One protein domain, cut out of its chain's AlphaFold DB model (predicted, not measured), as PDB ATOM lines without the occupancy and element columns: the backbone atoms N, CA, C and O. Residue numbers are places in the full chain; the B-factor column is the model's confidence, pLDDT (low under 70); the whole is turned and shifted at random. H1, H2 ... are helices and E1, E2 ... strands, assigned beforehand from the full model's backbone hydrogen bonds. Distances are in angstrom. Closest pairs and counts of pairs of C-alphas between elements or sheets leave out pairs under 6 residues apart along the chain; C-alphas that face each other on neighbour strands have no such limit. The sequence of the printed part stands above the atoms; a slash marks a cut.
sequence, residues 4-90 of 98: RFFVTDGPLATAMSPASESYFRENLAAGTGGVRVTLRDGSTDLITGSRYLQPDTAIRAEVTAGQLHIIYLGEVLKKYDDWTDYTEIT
ATOM      1  N   ARG A   4      43.887  17.589 -10.298       97.75
ATOM      2  CA  ARG A   4      43.036  18.130 -11.365       97.75
ATOM      3  C   ARG A   4      43.887  18.956 -12.315       97.75
ATOM      4  O   ARG A   4      44.803  19.643 -11.877       97.75
ATOM      5  N   PHE A   5      43.560  18.909 -13.600       97.81
ATOM      6  CA  PHE A   5      44.294  19.621 -14.639       97.81
ATOM      7  C   PHE A   5      43.408  20.689 -15.270       97.81
ATOM      8  O   PHE A   5      42.230  20.439 -15.532       97.81
ATOM      9  N   PHE A   6      43.979  21.859 -15.526       98.06
ATOM     10  CA  PHE A   6      43.300  22.999 -16.129       98.06
ATOM     11  C   PHE A   6      44.159  23.616 -17.229       98.06
ATOM     12  O   PHE A   6      45.383  23.679 -17.112       98.06
ATOM     13  N   VAL A   7      43.500  24.100 -18.281       97.56
ATOM     14  CA  VAL A   7      44.125  24.860 -19.371       97.56
ATOM     15  C   VAL A   7      43.321  26.141 -19.592       97.56
ATOM     16  O   VAL A   7      42.089  26.119 -19.481       97.56
ATOM     17  N   THR A   8      43.996  27.253 -19.882       96.88
ATOM     18  CA  THR A   8      43.323  28.504 -20.268       96.88
ATOM     19  C   THR A   8      42.640  28.394 -21.635       96.88
ATOM     20  O   THR A   8      42.941  27.502 -22.429       96.88
ATOM     21  N   ASP A   9      41.713  29.297 -21.938       91.69
ATOM     22  CA  ASP A   9      41.063  29.369 -23.247       91.69
ATOM     23  C   ASP A   9      41.773  30.335 -24.209       91.69
ATOM     24  O   ASP A   9      42.196  31.422 -23.834       91.69
ATOM     25  N   GLY A  10      41.854  29.965 -25.490       86.00
ATOM     26  CA  GLY A  10      42.225  30.885 -26.569       86.00
ATOM     27  C   GLY A  10      43.538  31.677 -26.372       86.00
ATOM     28  O   GLY A  10      44.397  31.293 -25.582       86.00
ATOM     29  N   PRO A  11      43.721  32.771 -27.135       87.00
ATOM     30  CA  PRO A  11      44.941  33.585 -27.099       87.00
ATOM     31  C   PRO A  11      44.962  34.682 -26.032       87.00
ATOM     32  O   PRO A  11      46.031  35.109 -25.592       87.00
ATOM     33  N   LEU A  12      43.785  35.168 -25.636       88.38
ATOM     34  CA  LEU A  12      43.659  36.220 -24.631       88.38
ATOM     35  C   LEU A  12      43.435  35.679 -23.223       88.38
ATOM     36  O   LEU A  12      43.596  36.468 -22.307       88.38
ATOM     37  N   ALA A  13      43.103  34.390 -23.071       87.38
ATOM     38  CA  ALA A  13      42.733  33.739 -21.815       87.38
ATOM     39  C   ALA A  13      41.807  34.579 -20.936       87.38
ATOM     40  O   ALA A  13      42.221  35.470 -20.209       87.38
ATOM     41  N   THR A  14      40.527  34.242 -20.968       90.38
ATOM     42  CA  THR A  14      39.511  34.866 -20.108       90.38
ATOM     43  C   THR A  14      38.979  33.908 -19.051       90.38
ATOM     44  O   THR A  14      38.373  34.327 -18.068       90.38
ATOM     45  N   ALA A  15      39.221  32.613 -19.233       90.69
ATOM     46  CA  ALA A  15      38.743  31.546 -18.385       90.69
ATOM     47  C   ALA A  15      39.712  30.356 -18.395       90.69
ATOM     48  O   ALA A  15      40.722  30.311 -19.100       90.69
ATOM     49  N   MET A  16      39.372  29.345 -17.599       94.44
ATOM     50  CA  MET A  16      40.043  28.053 -17.620       94.44
ATOM     51  C   MET A  16      39.032  26.929 -17.615       94.44
ATOM     52  O   MET A  16      37.969  27.030 -17.000       94.44
ATOM     53  N   SER A  17      39.401  25.834 -18.267       95.31
ATOM     54  CA  SER A  17      38.576  24.637 -18.352       95.31
ATOM     55  C   SER A  17      39.320  23.426 -17.794       95.31
ATOM     56  O   SER A  17      40.541  23.341 -17.962       95.31
ATOM     57  N   PRO A  18      38.614  22.479 -17.148       97.19
ATOM     58  CA  PRO A  18      39.179  21.177 -16.831       97.19
ATOM     59  C   PRO A  18      39.725  20.499 -18.091       97.19
ATOM     60  O   PRO A  18      39.115  20.569 -19.158       97.19
ATOM     61  N   ALA A  19      40.856  19.824 -17.953       96.38
ATOM     62  CA  ALA A  19      41.546  19.152 -19.042       96.38
ATOM     63  C   ALA A  19      41.993  17.746 -18.637       96.38
ATOM     64  O   ALA A  19      42.035  17.397 -17.455       96.38
ATOM     65  N   SER A  20      42.354  16.934 -19.630       96.25
ATOM     66  CA  SER A  20      43.128  15.723 -19.375       96.25
ATOM     67  C   SER A  20      44.573  16.082 -19.024       96.25
ATOM     68  O   SER A  20      45.093  17.129 -19.419       96.25
ATOM     69  N   GLU A  21      45.258  15.166 -18.343       95.50
ATOM     70  CA  GLU A  21      46.692  15.295 -18.083       95.50
ATOM     71  C   GLU A  21      47.511  15.399 -19.380       95.50
ATOM     72  O   GLU A  21      48.439  16.201 -19.465       95.50
ATOM     73  N   SER A  22      47.162  14.615 -20.406       94.06
ATOM     74  CA  SER A  22      47.848  14.655 -21.702       94.06
ATOM     75  C   SER A  22      47.763  16.039 -22.342       94.06
ATOM     76  O   SER A  22      48.774  16.578 -22.783       94.06
ATOM     77  N   TYR A  23      46.579  16.654 -22.319       94.88
ATOM     78  CA  TYR A  23      46.378  17.974 -22.894       94.88
ATOM     79  C   TYR A  23      47.100  19.053 -22.084       94.88
ATOM     80  O   TYR A  23      47.723  19.942 -22.658       94.88
ATOM     81  N   PHE A  24      47.104  18.950 -20.753       95.81
ATOM     82  CA  PHE A  24      47.926  19.812 -19.901       95.81
ATOM     83  C   PHE A  24      49.416  19.736 -20.278       95.81
ATOM     84  O   PHE A  24      50.059  20.765 -20.473       95.81
ATOM     85  N   ARG A  25      49.955  18.523 -20.443       93.88
ATOM     86  CA  ARG A  25      51.363  18.294 -20.803       93.88
ATOM     87  C   ARG A  25      51.730  18.898 -22.158       93.88
ATOM     88  O   ARG A  25      52.764  19.552 -22.260       93.88
ATOM     89  N   GLU A  26      50.888  18.720 -23.174       93.62
ATOM     90  CA  GLU A  26      51.094  19.316 -24.503       93.62
ATOM     91  C   GLU A  26      51.184  20.842 -24.443       93.62
ATOM     92  O   GLU A  26      52.050  21.446 -25.073       93.62
ATOM     93  N   ASN A  27      50.297  21.471 -23.672       94.75
ATOM     94  CA  ASN A  27      50.278  22.920 -23.528       94.75
ATOM     95  C   ASN A  27      51.477  23.418 -22.709       94.75
ATOM     96  O   ASN A  27      52.146  24.355 -23.125       94.75
ATOM     97  N   LEU A  28      51.833  22.736 -21.616       94.62
ATOM     98  CA  LEU A  28      53.033  23.061 -20.843       94.62
ATOM     99  C   LEU A  28      54.319  22.933 -21.679       94.62
ATOM    100  O   LEU A  28      55.243  23.727 -21.515       94.62
ATOM    101  N   ALA A  29      54.384  21.961 -22.593       93.00
ATOM    102  CA  ALA A  29      55.492  21.803 -23.537       93.00
ATOM    103  C   ALA A  29      55.572  22.929 -24.582       93.00
ATOM    104  O   ALA A  29      56.639  23.160 -25.147       93.00
ATOM    105  N   ALA A  30      54.476  23.658 -24.814       91.75
ATOM    106  CA  ALA A  30      54.460  24.841 -25.672       91.75
ATOM    107  C   ALA A  30      55.033  26.099 -24.986       91.75
ATOM    108  O   ALA A  30      55.060  27.158 -25.605       91.75
ATOM    109  N   GLY A  31      55.500  26.001 -23.733       90.75
ATOM    110  CA  GLY A  31      56.173  27.102 -23.033       90.75
ATOM    111  C   GLY A  31      55.230  28.162 -22.459       90.75
ATOM    112  O   GLY A  31      55.654  29.274 -22.173       90.75
ATOM    113  N   THR A  32      53.960  27.826 -22.259       91.12
ATOM    114  CA  THR A  32      52.884  28.758 -21.871       91.12
ATOM    115  C   THR A  32      52.812  29.043 -20.365       91.12
ATOM    116  O   THR A  32      51.892  29.720 -19.893       91.12
ATOM    117  N   GLY A  33      53.785  28.526 -19.610       93.00
ATOM    118  CA  GLY A  33      53.835  28.561 -18.151       93.00
ATOM    119  C   GLY A  33      52.845  27.599 -17.502       93.00
ATOM    120  O   GLY A  33      51.753  27.347 -18.012       93.00
ATOM    121  N   GLY A  34      53.231  27.065 -16.349       96.44
ATOM    122  CA  GLY A  34      52.363  26.246 -15.521       96.44
ATOM    123  C   GLY A  34      52.395  26.680 -14.066       96.44
ATOM    124  O   GLY A  34      53.374  27.244 -13.590       96.44
ATOM    125  N   VAL A  35      51.325  26.383 -13.341       97.94
ATOM    126  CA  VAL A  35      51.223  26.600 -11.899       97.94
ATOM    127  C   VAL A  35      50.689  25.329 -11.256       97.94
ATOM    128  O   VAL A  35      49.643  24.808 -11.647       97.94
ATOM    129  N   ARG A  36      51.402  24.835 -10.248       97.88
ATOM    130  CA  ARG A  36      50.905  23.838  -9.302       97.88
ATOM    131  C   ARG A  36      50.372  24.567  -8.080       97.88
ATOM    132  O   ARG A  36      51.106  25.340  -7.477       97.88
ATOM    133  N   VAL A  37      49.136  24.285  -7.693       98.19
ATOM    134  CA  VAL A  37      48.510  24.823  -6.481       98.19
ATOM    135  C   VAL A  37      48.117  23.670  -5.574       98.19
ATOM    136  O   VAL A  37      47.369  22.786  -5.991       98.19
ATOM    137  N   THR A  38      48.591  23.683  -4.333       98.06
ATOM    138  CA  THR A  38      48.150  22.753  -3.292       98.06
ATOM    139  C   THR A  38      47.060  23.413  -2.461       98.06
ATOM    140  O   THR A  38      47.221  24.537  -1.981       98.06
ATOM    141  N   LEU A  39      45.936  22.715  -2.310       97.81
ATOM    142  CA  LEU A  39      44.794  23.177  -1.528       97.81
ATOM    143  C   LEU A  39      44.821  22.602  -0.112       97.81
ATOM    144  O   LEU A  39      45.464  21.590   0.176       97.81
ATOM    145  N   ARG A  40      44.079  23.245   0.787       97.00
ATOM    146  CA  ARG A  40      43.987  22.910   2.211       97.00
ATOM    147  C   ARG A  40      43.368  21.538   2.460       97.00
ATOM    148  O   ARG A  40      43.668  20.919   3.475       97.00
ATOM    149  N   ASP A  41      42.543  21.051   1.538       96.31
ATOM    150  CA  ASP A  41      42.006  19.686   1.561       96.31
ATOM    151  C   ASP A  41      43.022  18.620   1.090       96.31
ATOM    152  O   ASP A  41      42.723  17.424   1.082       96.31
ATOM    153  N   GLY A  42      44.234  19.038   0.703       96.12
ATOM    154  CA  GLY A  42      45.297  18.182   0.185       96.12
ATOM    155  C   GLY A  42      45.143  17.816  -1.294       96.12
ATOM    156  O   GLY A  42      45.906  16.984  -1.793       96.12
ATOM    157  N   SER A  43      44.169  18.377  -2.013       97.12
ATOM    158  CA  SER A  43      44.092  18.263  -3.471       97.12
ATOM    159  C   SER A  43      45.105  19.180  -4.162       97.12
ATOM    160  O   SER A  43      45.687  20.083  -3.557       97.12
ATOM    161  N   THR A  44      45.388  18.900  -5.432       97.50
ATOM    162  CA  THR A  44      46.323  19.681  -6.246       97.50
ATOM    163  C   THR A  44      45.686  20.063  -7.571       97.50
ATOM    164  O   THR A  44      45.185  19.202  -8.297       97.50
ATOM    165  N   ASP A  45      45.761  21.346  -7.906       98.06
ATOM    166  CA  ASP A  45      45.415  21.863  -9.223       98.06
ATOM    167  C   ASP A  45      46.702  22.117 -10.013       98.06
ATOM    168  O   ASP A  45      47.585  22.848  -9.569       98.06
ATOM    169  N   LEU A  46      46.810  21.502 -11.187       97.81
ATOM    170  CA  LEU A  46      47.851  21.760 -12.175       97.81
ATOM    171  C   LEU A  46      47.245  22.568 -13.313       97.81
ATOM    172  O   LEU A  46      46.293  22.139 -13.962       97.81
ATOM    173  N   ILE A  47      47.782  23.756 -13.532       97.94
ATOM    174  CA  ILE A  47      47.210  24.771 -14.410       97.94
ATOM    175  C   ILE A  47      48.265  25.149 -15.436       97.94
ATOM    176  O   ILE A  47      49.423  25.308 -15.069       97.94
ATOM    177  N   THR A  48      47.899  25.272 -16.705       97.44
ATOM    178  CA  THR A  48      48.815  25.718 -17.763       97.44
ATOM    179  C   THR A  48      48.121  26.689 -18.708       97.44
ATOM    180  O   THR A  48      46.897  26.648 -18.876       97.44
ATOM    181  N   GLY A  49      48.895  27.576 -19.324       96.75
ATOM    182  CA  GLY A  49      48.403  28.406 -20.415       96.75
ATOM    183  C   GLY A  49      48.106  27.571 -21.661       96.75
ATOM    184  O   GLY A  49      48.758  26.562 -21.910       96.75
ATOM    185  N   SER A  50      47.141  27.977 -22.478       95.31
ATOM    186  CA  SER A  50      46.915  27.365 -23.789       95.31
ATOM    187  C   SER A  50      48.096  27.600 -24.734       95.31
ATOM    188  O   SER A  50      48.652  28.691 -24.773       95.31
ATOM    189  N   ARG A  51      48.411  26.657 -25.624       92.56
ATOM    190  CA  ARG A  51      49.381  26.851 -26.723       92.56
ATOM    191  C   ARG A  51      49.015  27.987 -27.686       92.56
ATOM    192  O   ARG A  51      49.787  28.295 -28.586       92.56
ATOM    193  N   TYR A  52      47.813  28.542 -27.548       92.50
ATOM    194  CA  TYR A  52      47.340  29.683 -28.320       92.50
ATOM    195  C   TYR A  52      47.628  31.032 -27.662       92.50
ATOM    196  O   TYR A  52      47.347  32.038 -28.308       92.50
ATOM    197  N   LEU A  53      48.150  31.073 -26.425       93.56
ATOM    198  CA  LEU A  53      48.542  32.322 -25.764       93.56
ATOM    199  C   LEU A  53      49.479  33.154 -26.650       93.56
ATOM    200  O   LEU A  53      50.114  32.647 -27.578       93.56
ATOM    201  N   GLN A  54      49.549  34.453 -26.364       91.19
ATOM    202  CA  GLN A  54      50.423  35.351 -27.102       91.19
ATOM    203  C   GLN A  54      51.873  34.842 -27.024       91.19
ATOM    204  O   GLN A  54      52.305  34.396 -25.957       91.19
ATOM    205  N   PRO A  55      52.634  34.892 -28.131       88.44
ATOM    206  CA  PRO A  55      54.040  34.510 -28.115       88.44
ATOM    207  C   PRO A  55      54.810  35.252 -27.020       88.44
ATOM    208  O   PRO A  55      54.525  36.416 -26.749       88.44
ATOM    209  N   ASP A  56      55.773  34.568 -26.403       88.06
ATOM    210  CA  ASP A  56      56.626  35.103 -25.331       88.06
ATOM    211  C   ASP A  56      55.867  35.549 -24.066       88.06
ATOM    212  O   ASP A  56      56.387  36.306 -23.243       88.06
ATOM    213  N   THR A  57      54.640  35.056 -23.883       92.94
ATOM    214  CA  THR A  57      53.839  35.269 -22.673       92.94
ATOM    215  C   THR A  57      53.503  33.942 -22.000       92.94
ATOM    216  O   THR A  57      53.506  32.880 -22.622       92.94
ATOM    217  N   ALA A  58      53.213  34.004 -20.704       94.81
ATOM    218  CA  ALA A  58      52.889  32.844 -19.895       94.81
ATOM    219  C   ALA A  58      51.895  33.226 -18.798       94.81
ATOM    220  O   ALA A  58      51.804  34.392 -18.399       94.81
ATOM    221  N   ILE A  59      51.158  32.237 -18.296       96.56
ATOM    222  CA  ILE A  59      50.438  32.412 -17.034       96.56
ATOM    223  C   ILE A  59      51.436  32.516 -15.878       96.56
ATOM    224  O   ILE A  59      52.523  31.941 -15.930       96.56
ATOM    225  N   ARG A  60      51.041  33.215 -14.818       95.75
ATOM    226  CA  ARG A  60      51.817  33.343 -13.579       95.75
ATOM    227  C   ARG A  60      50.919  33.288 -12.354       95.75
ATOM    228  O   ARG A  60      49.699  33.445 -12.468       95.75
ATOM    229  N   ALA A  61      51.521  33.095 -11.192       97.62
ATOM    230  CA  ALA A  61      50.821  33.063  -9.919       97.62
ATOM    231  C   ALA A  61      51.256  34.217  -9.010       97.62
ATOM    232  O   ALA A  61      52.442  34.485  -8.840       97.62
ATOM    233  N   GLU A  62      50.291  34.894  -8.393       97.88
ATOM    234  CA  GLU A  62      50.553  36.026  -7.503       97.88
ATOM    235  C   GLU A  62      49.644  35.964  -6.275       97.88
ATOM    236  O   GLU A  62      48.458  35.661  -6.388       97.88
ATOM    237  N   VAL A  63      50.181  36.265  -5.090       98.25
ATOM    238  CA  VAL A  63      49.383  36.360  -3.862       98.25
ATOM    239  C   VAL A  63      49.042  37.819  -3.599       98.25
ATOM    240  O   VAL A  63      49.922  38.624  -3.302       98.25
ATOM    241  N   THR A  64      47.753  38.147  -3.644       96.50
ATOM    242  CA  THR A  64      47.244  39.492  -3.350       96.50
ATOM    243  C   THR A  64      46.187  39.417  -2.259       96.50
ATOM    244  O   THR A  64      45.230  38.654  -2.357       96.50
ATOM    245  N   ALA A  65      46.354  40.219  -1.202       95.00
ATOM    246  CA  ALA A  65      45.437  40.264  -0.057       95.00
ATOM    247  C   ALA A  65      45.133  38.875   0.561       95.00
ATOM    248  O   ALA A  65      44.021  38.614   1.006       95.00
ATOM    249  N   GLY A  66      46.129  37.979   0.578       96.00
ATOM    250  CA  GLY A  66      46.011  36.622   1.129       96.00
ATOM    251  C   GLY A  66      45.364  35.589   0.197       96.00
ATOM    252  O   GLY A  66      45.319  34.409   0.539       96.00
ATOM    253  N   GLN A  67      44.912  35.998  -0.987       98.00
ATOM    254  CA  GLN A  67      44.329  35.118  -1.995       98.00
ATOM    255  C   GLN A  67      45.359  34.832  -3.092       98.00
ATOM    256  O   GLN A  67      46.047  35.747  -3.549       98.00
ATOM    257  N   LEU A  68      45.466  33.576  -3.525       98.56
ATOM    258  CA  LEU A  68      46.315  33.207  -4.657       98.56
ATOM    259  C   LEU A  68      45.553  33.434  -5.962       98.56
ATOM    260  O   LEU A  68      44.440  32.929  -6.141       98.56
ATOM    261  N   HIS A  69      46.151  34.190  -6.875       98.44
ATOM    262  CA  HIS A  69      45.600  34.534  -8.179       98.44
ATOM    263  C   HIS A  69      46.411  33.867  -9.279       98.44
ATOM    264  O   HIS A  69      47.637  33.943  -9.290       98.44
ATOM    265  N   ILE A  70      45.711  33.256 -10.232       97.69
ATOM    266  CA  ILE A  70      46.299  32.839 -11.506       97.69
ATOM    267  C   ILE A  70      46.045  33.957 -12.500       97.69
ATOM    268  O   ILE A  70      44.888  34.321 -12.719       97.69
ATOM    269  N   ILE A  71      47.112  34.510 -13.063       96.75
ATOM    270  CA  ILE A  71      47.076  35.750 -13.833       96.75
ATOM    271  C   ILE A  71      47.635  35.515 -15.230       96.75
ATOM    272  O   ILE A  71      48.648  34.834 -15.399       96.75
ATOM    273  N   TYR A  72      47.019  36.154 -16.219       96.12
ATOM    274  CA  TYR A  72      47.559  36.289 -17.564       96.12
ATOM    275  C   TYR A  72      47.367  37.721 -18.063       96.12
ATOM    276  O   TYR A  72      46.270  38.256 -17.988       96.12
ATOM    277  N   LEU A  73      48.445  38.368 -18.521       93.75
ATOM    278  CA  LEU A  73      48.437  39.757 -19.020       93.75
ATOM    279  C   LEU A  73      47.727  40.783 -18.107       93.75
ATOM    280  O   LEU A  73      47.177  41.772 -18.579       93.75
ATOM    281  N   GLY A  74      47.768  40.565 -16.789       91.75
ATOM    282  CA  GLY A  74      47.132  41.432 -15.791       91.75
ATOM    283  C   GLY A  74      45.694  41.049 -15.432       91.75
ATOM    284  O   GLY A  74      45.180  41.543 -14.431       91.75
ATOM    285  N   GLU A  75      45.077  40.125 -16.169       93.50
ATOM    286  CA  GLU A  75      43.741  39.601 -15.886       93.50
ATOM    287  C   GLU A  75      43.802  38.387 -14.953       93.50
ATOM    288  O   GLU A  75      44.634  37.491 -15.117       93.50
ATOM    289  N   VAL A  76      42.904  38.343 -13.967       95.62
ATOM    290  CA  VAL A  76      42.811  37.235 -13.005       95.62
ATOM    291  C   VAL A  76      41.890  36.146 -13.554       95.62
ATOM    292  O   VAL A  76      40.677  36.326 -13.619       95.62
ATOM    293  N   LEU A  77      42.460  34.983 -13.873       95.94
ATOM    294  CA  LEU A  77      41.756  33.818 -14.424       95.94
ATOM    295  C   LEU A  77      41.131  32.928 -13.343       95.94
ATOM    296  O   LEU A  77      40.091  32.303 -13.556       95.94
ATOM    297  N   LYS A  78      41.779  32.834 -12.175       96.19
ATOM    298  CA  LYS A  78      41.264  32.123 -10.992       96.19
ATOM    299  C   LYS A  78      41.745  32.753  -9.719       96.19
ATOM    300  O   LYS A  78      42.822  33.341  -9.662       96.19
ATOM    301  N   LYS A  79      40.965  32.491  -8.684       97.38
ATOM    302  CA  LYS A  79      41.236  32.848  -7.308       97.38
ATOM    303  C   LYS A  79      41.149  31.593  -6.454       97.38
ATOM    304  O   LYS A  79      40.247  30.782  -6.660       97.38
ATOM    305  N   TYR A  80      42.073  31.460  -5.516       97.75
ATOM    306  CA  TYR A  80      42.073  30.418  -4.501       97.75
ATOM    307  C   TYR A  80      42.103  31.064  -3.120       97.75
ATOM    308  O   TYR A  80      43.032  31.809  -2.805       97.75
ATOM    309  N   ASP A  81      41.099  30.760  -2.304       97.81
ATOM    310  CA  ASP A  81      41.010  31.166  -0.891       97.81
ATOM    311  C   ASP A  81      41.492  30.060   0.059       97.81
ATOM    312  O   ASP A  81      41.844  30.296   1.216       97.81
ATOM    313  N   ASP A  82      41.506  28.828  -0.435       96.75
ATOM    314  CA  ASP A  82      41.783  27.597   0.291       96.75
ATOM    315  C   ASP A  82      43.147  26.995  -0.068       96.75
ATOM    316  O   ASP A  82      43.384  25.820   0.189       96.75
ATOM    317  N   TRP A  83      44.060  27.781  -0.634       98.06
ATOM    318  CA  TRP A  83      45.413  27.331  -0.954       98.06
ATOM    319  C   TRP A  83      46.301  27.216   0.298       98.06
ATOM    320  O   TRP A  83      46.042  27.825   1.344       98.06
ATOM    321  N   THR A  84      47.352  26.406   0.190       97.88
ATOM    322  CA  THR A  84      48.406  26.255   1.208       97.88
ATOM    323  C   THR A  84      49.805  26.431   0.639       97.88
ATOM    324  O   THR A  84      50.678  26.911   1.356       97.88
ATOM    325  N   ASP A  85      50.013  26.074  -0.627       97.94
ATOM    326  CA  ASP A  85      51.278  26.262  -1.332       97.94
ATOM    327  C   ASP A  85      51.043  26.428  -2.841       97.94
ATOM    328  O   ASP A  85      50.012  25.991  -3.370       97.94
ATOM    329  N   TYR A  86      51.993  27.051  -3.536       97.94
ATOM    330  CA  TYR A  86      52.009  27.097  -4.994       97.94
ATOM    331  C   TYR A  86      53.428  27.136  -5.555       97.94
ATOM    332  O   TYR A  86      54.376  27.595  -4.923       97.94
ATOM    333  N   THR A  87      53.583  26.657  -6.784       97.31
ATOM    334  CA  THR A  87      54.862  26.695  -7.496       97.31
ATOM    335  C   THR A  87      54.613  26.896  -8.980       97.31
ATOM    336  O   THR A  87      53.777  26.210  -9.571       97.31
ATOM    337  N   GLU A  88      55.344  27.826  -9.588       96.44
ATOM    338  CA  GLU A  88      55.400  27.944 -11.042       96.44
ATOM    339  C   GLU A  88      56.261  26.812 -11.601       96.44
ATOM    340  O   GLU A  88      57.346  26.531 -11.096       96.44
ATOM    341  N   ILE A  89      55.742  26.124 -12.610       95.38
ATOM    342  CA  ILE A  89      56.343  24.927 -13.186       95.38
ATOM    343  C   ILE A  89      56.500  25.085 -14.690       95.38
ATOM    344  O   ILE A  89      55.693  25.713 -15.377       95.38
ATOM    345  N   THR A  90      57.535  24.445 -15.203       92.44
ATOM    346  CA  THR A  90      57.823  24.315 -16.626       92.44
ATOM    347  C   THR A  90      57.765  22.847 -17.035       92.44
ATOM    348  O   THR A  90      57.557  21.948 -16.217       92.44
TER     349      THR A  90
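What this domain is: This is residues 4 to 90 of the 98 residues of an uncharacterized protein of Mycolicibacterium rhodesiae JS60 (UniProt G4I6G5). The domain is a small sandwich: a strongly twisted sheet of five strands stands face to face with a smaller twisted sheet, E5 E6 E7, and one short helix, H1, covers E1 and E4 on the larger sheet's other face. The chain passes between the sheets at the long link from E4 to E5 and at the tight turn from E7 to E8. The printed part has 87 residues, with elements in the order E1 E2 H1 E3 E4 E5 E6 E7 E8; the larger sheet, E2 E1 E4 E3 E8, is mixed, the smaller is antiparallel, and the class is mostly strand. It is compact, with a radius of gyration of the C-alphas of 11.8 A, and rounded, spanning 31 by 27 by 19 A.

How they stand to each other: Start with E1, residues 4 to 8, and E2, residues 16 to 19, an antiparallel hairpin with N 17 and O 7 at 3.0 A. H1, residues 21 to 29, is on the larger sheet at a height of 8.4 A, over E4 and only just over E1, on which 3 of its C-alphas fall; every O i to N i+4 pair in it is within hydrogen-bond range. Next come E3, residues 34 to 39, and E4, residues 44 to 48, a hairpin with N 37 and O 45 at 2.8 A. E4 is parallel to E1, with N 6 and O 46 at 2.8 A. E2, H1 and E3 form a split strand-helix-strand unit, two strands of one sheet with a helix between them along the chain and with E1 and E4 between them in the sheet, and its crossover is right-handed. E5, residues 60 to 64, E6, residues 67 to 72, and E7, residues 75 to 80, form a meander, each strand the antiparallel neighbour of the one before; look for N 62 and O 69 at 3.0 A, and N 70 and O 78 at 2.9 A. E8, residues 83 to 89, is antiparallel to E3, with N 36 and O 87 at 2.8 A. Across the sandwich, the closest C-alphas of E3 and E5 are those of Val 35 and Ala 61, 6.8 A apart.

Where its parts are: Find C-alpha 4 at (43.036, 18.130, -11.365), where E1 begins and runs 13.7 A. H1 measures 12.2 A, E3 16.2 A and E6 15.9 A. E8, 16.6 A long, ends at C-alpha 89, (56.343, 24.927, -13.186).

The domain as a whole: The two C-alphas farthest apart, those of Asp 41 and Pro 55, are 35.3 A apart. The printed part has no cut, and its one long link, E4 to E5, has 11 residues. The mean pLDDT of the printed part is 95.2, and no printed residue is under 70.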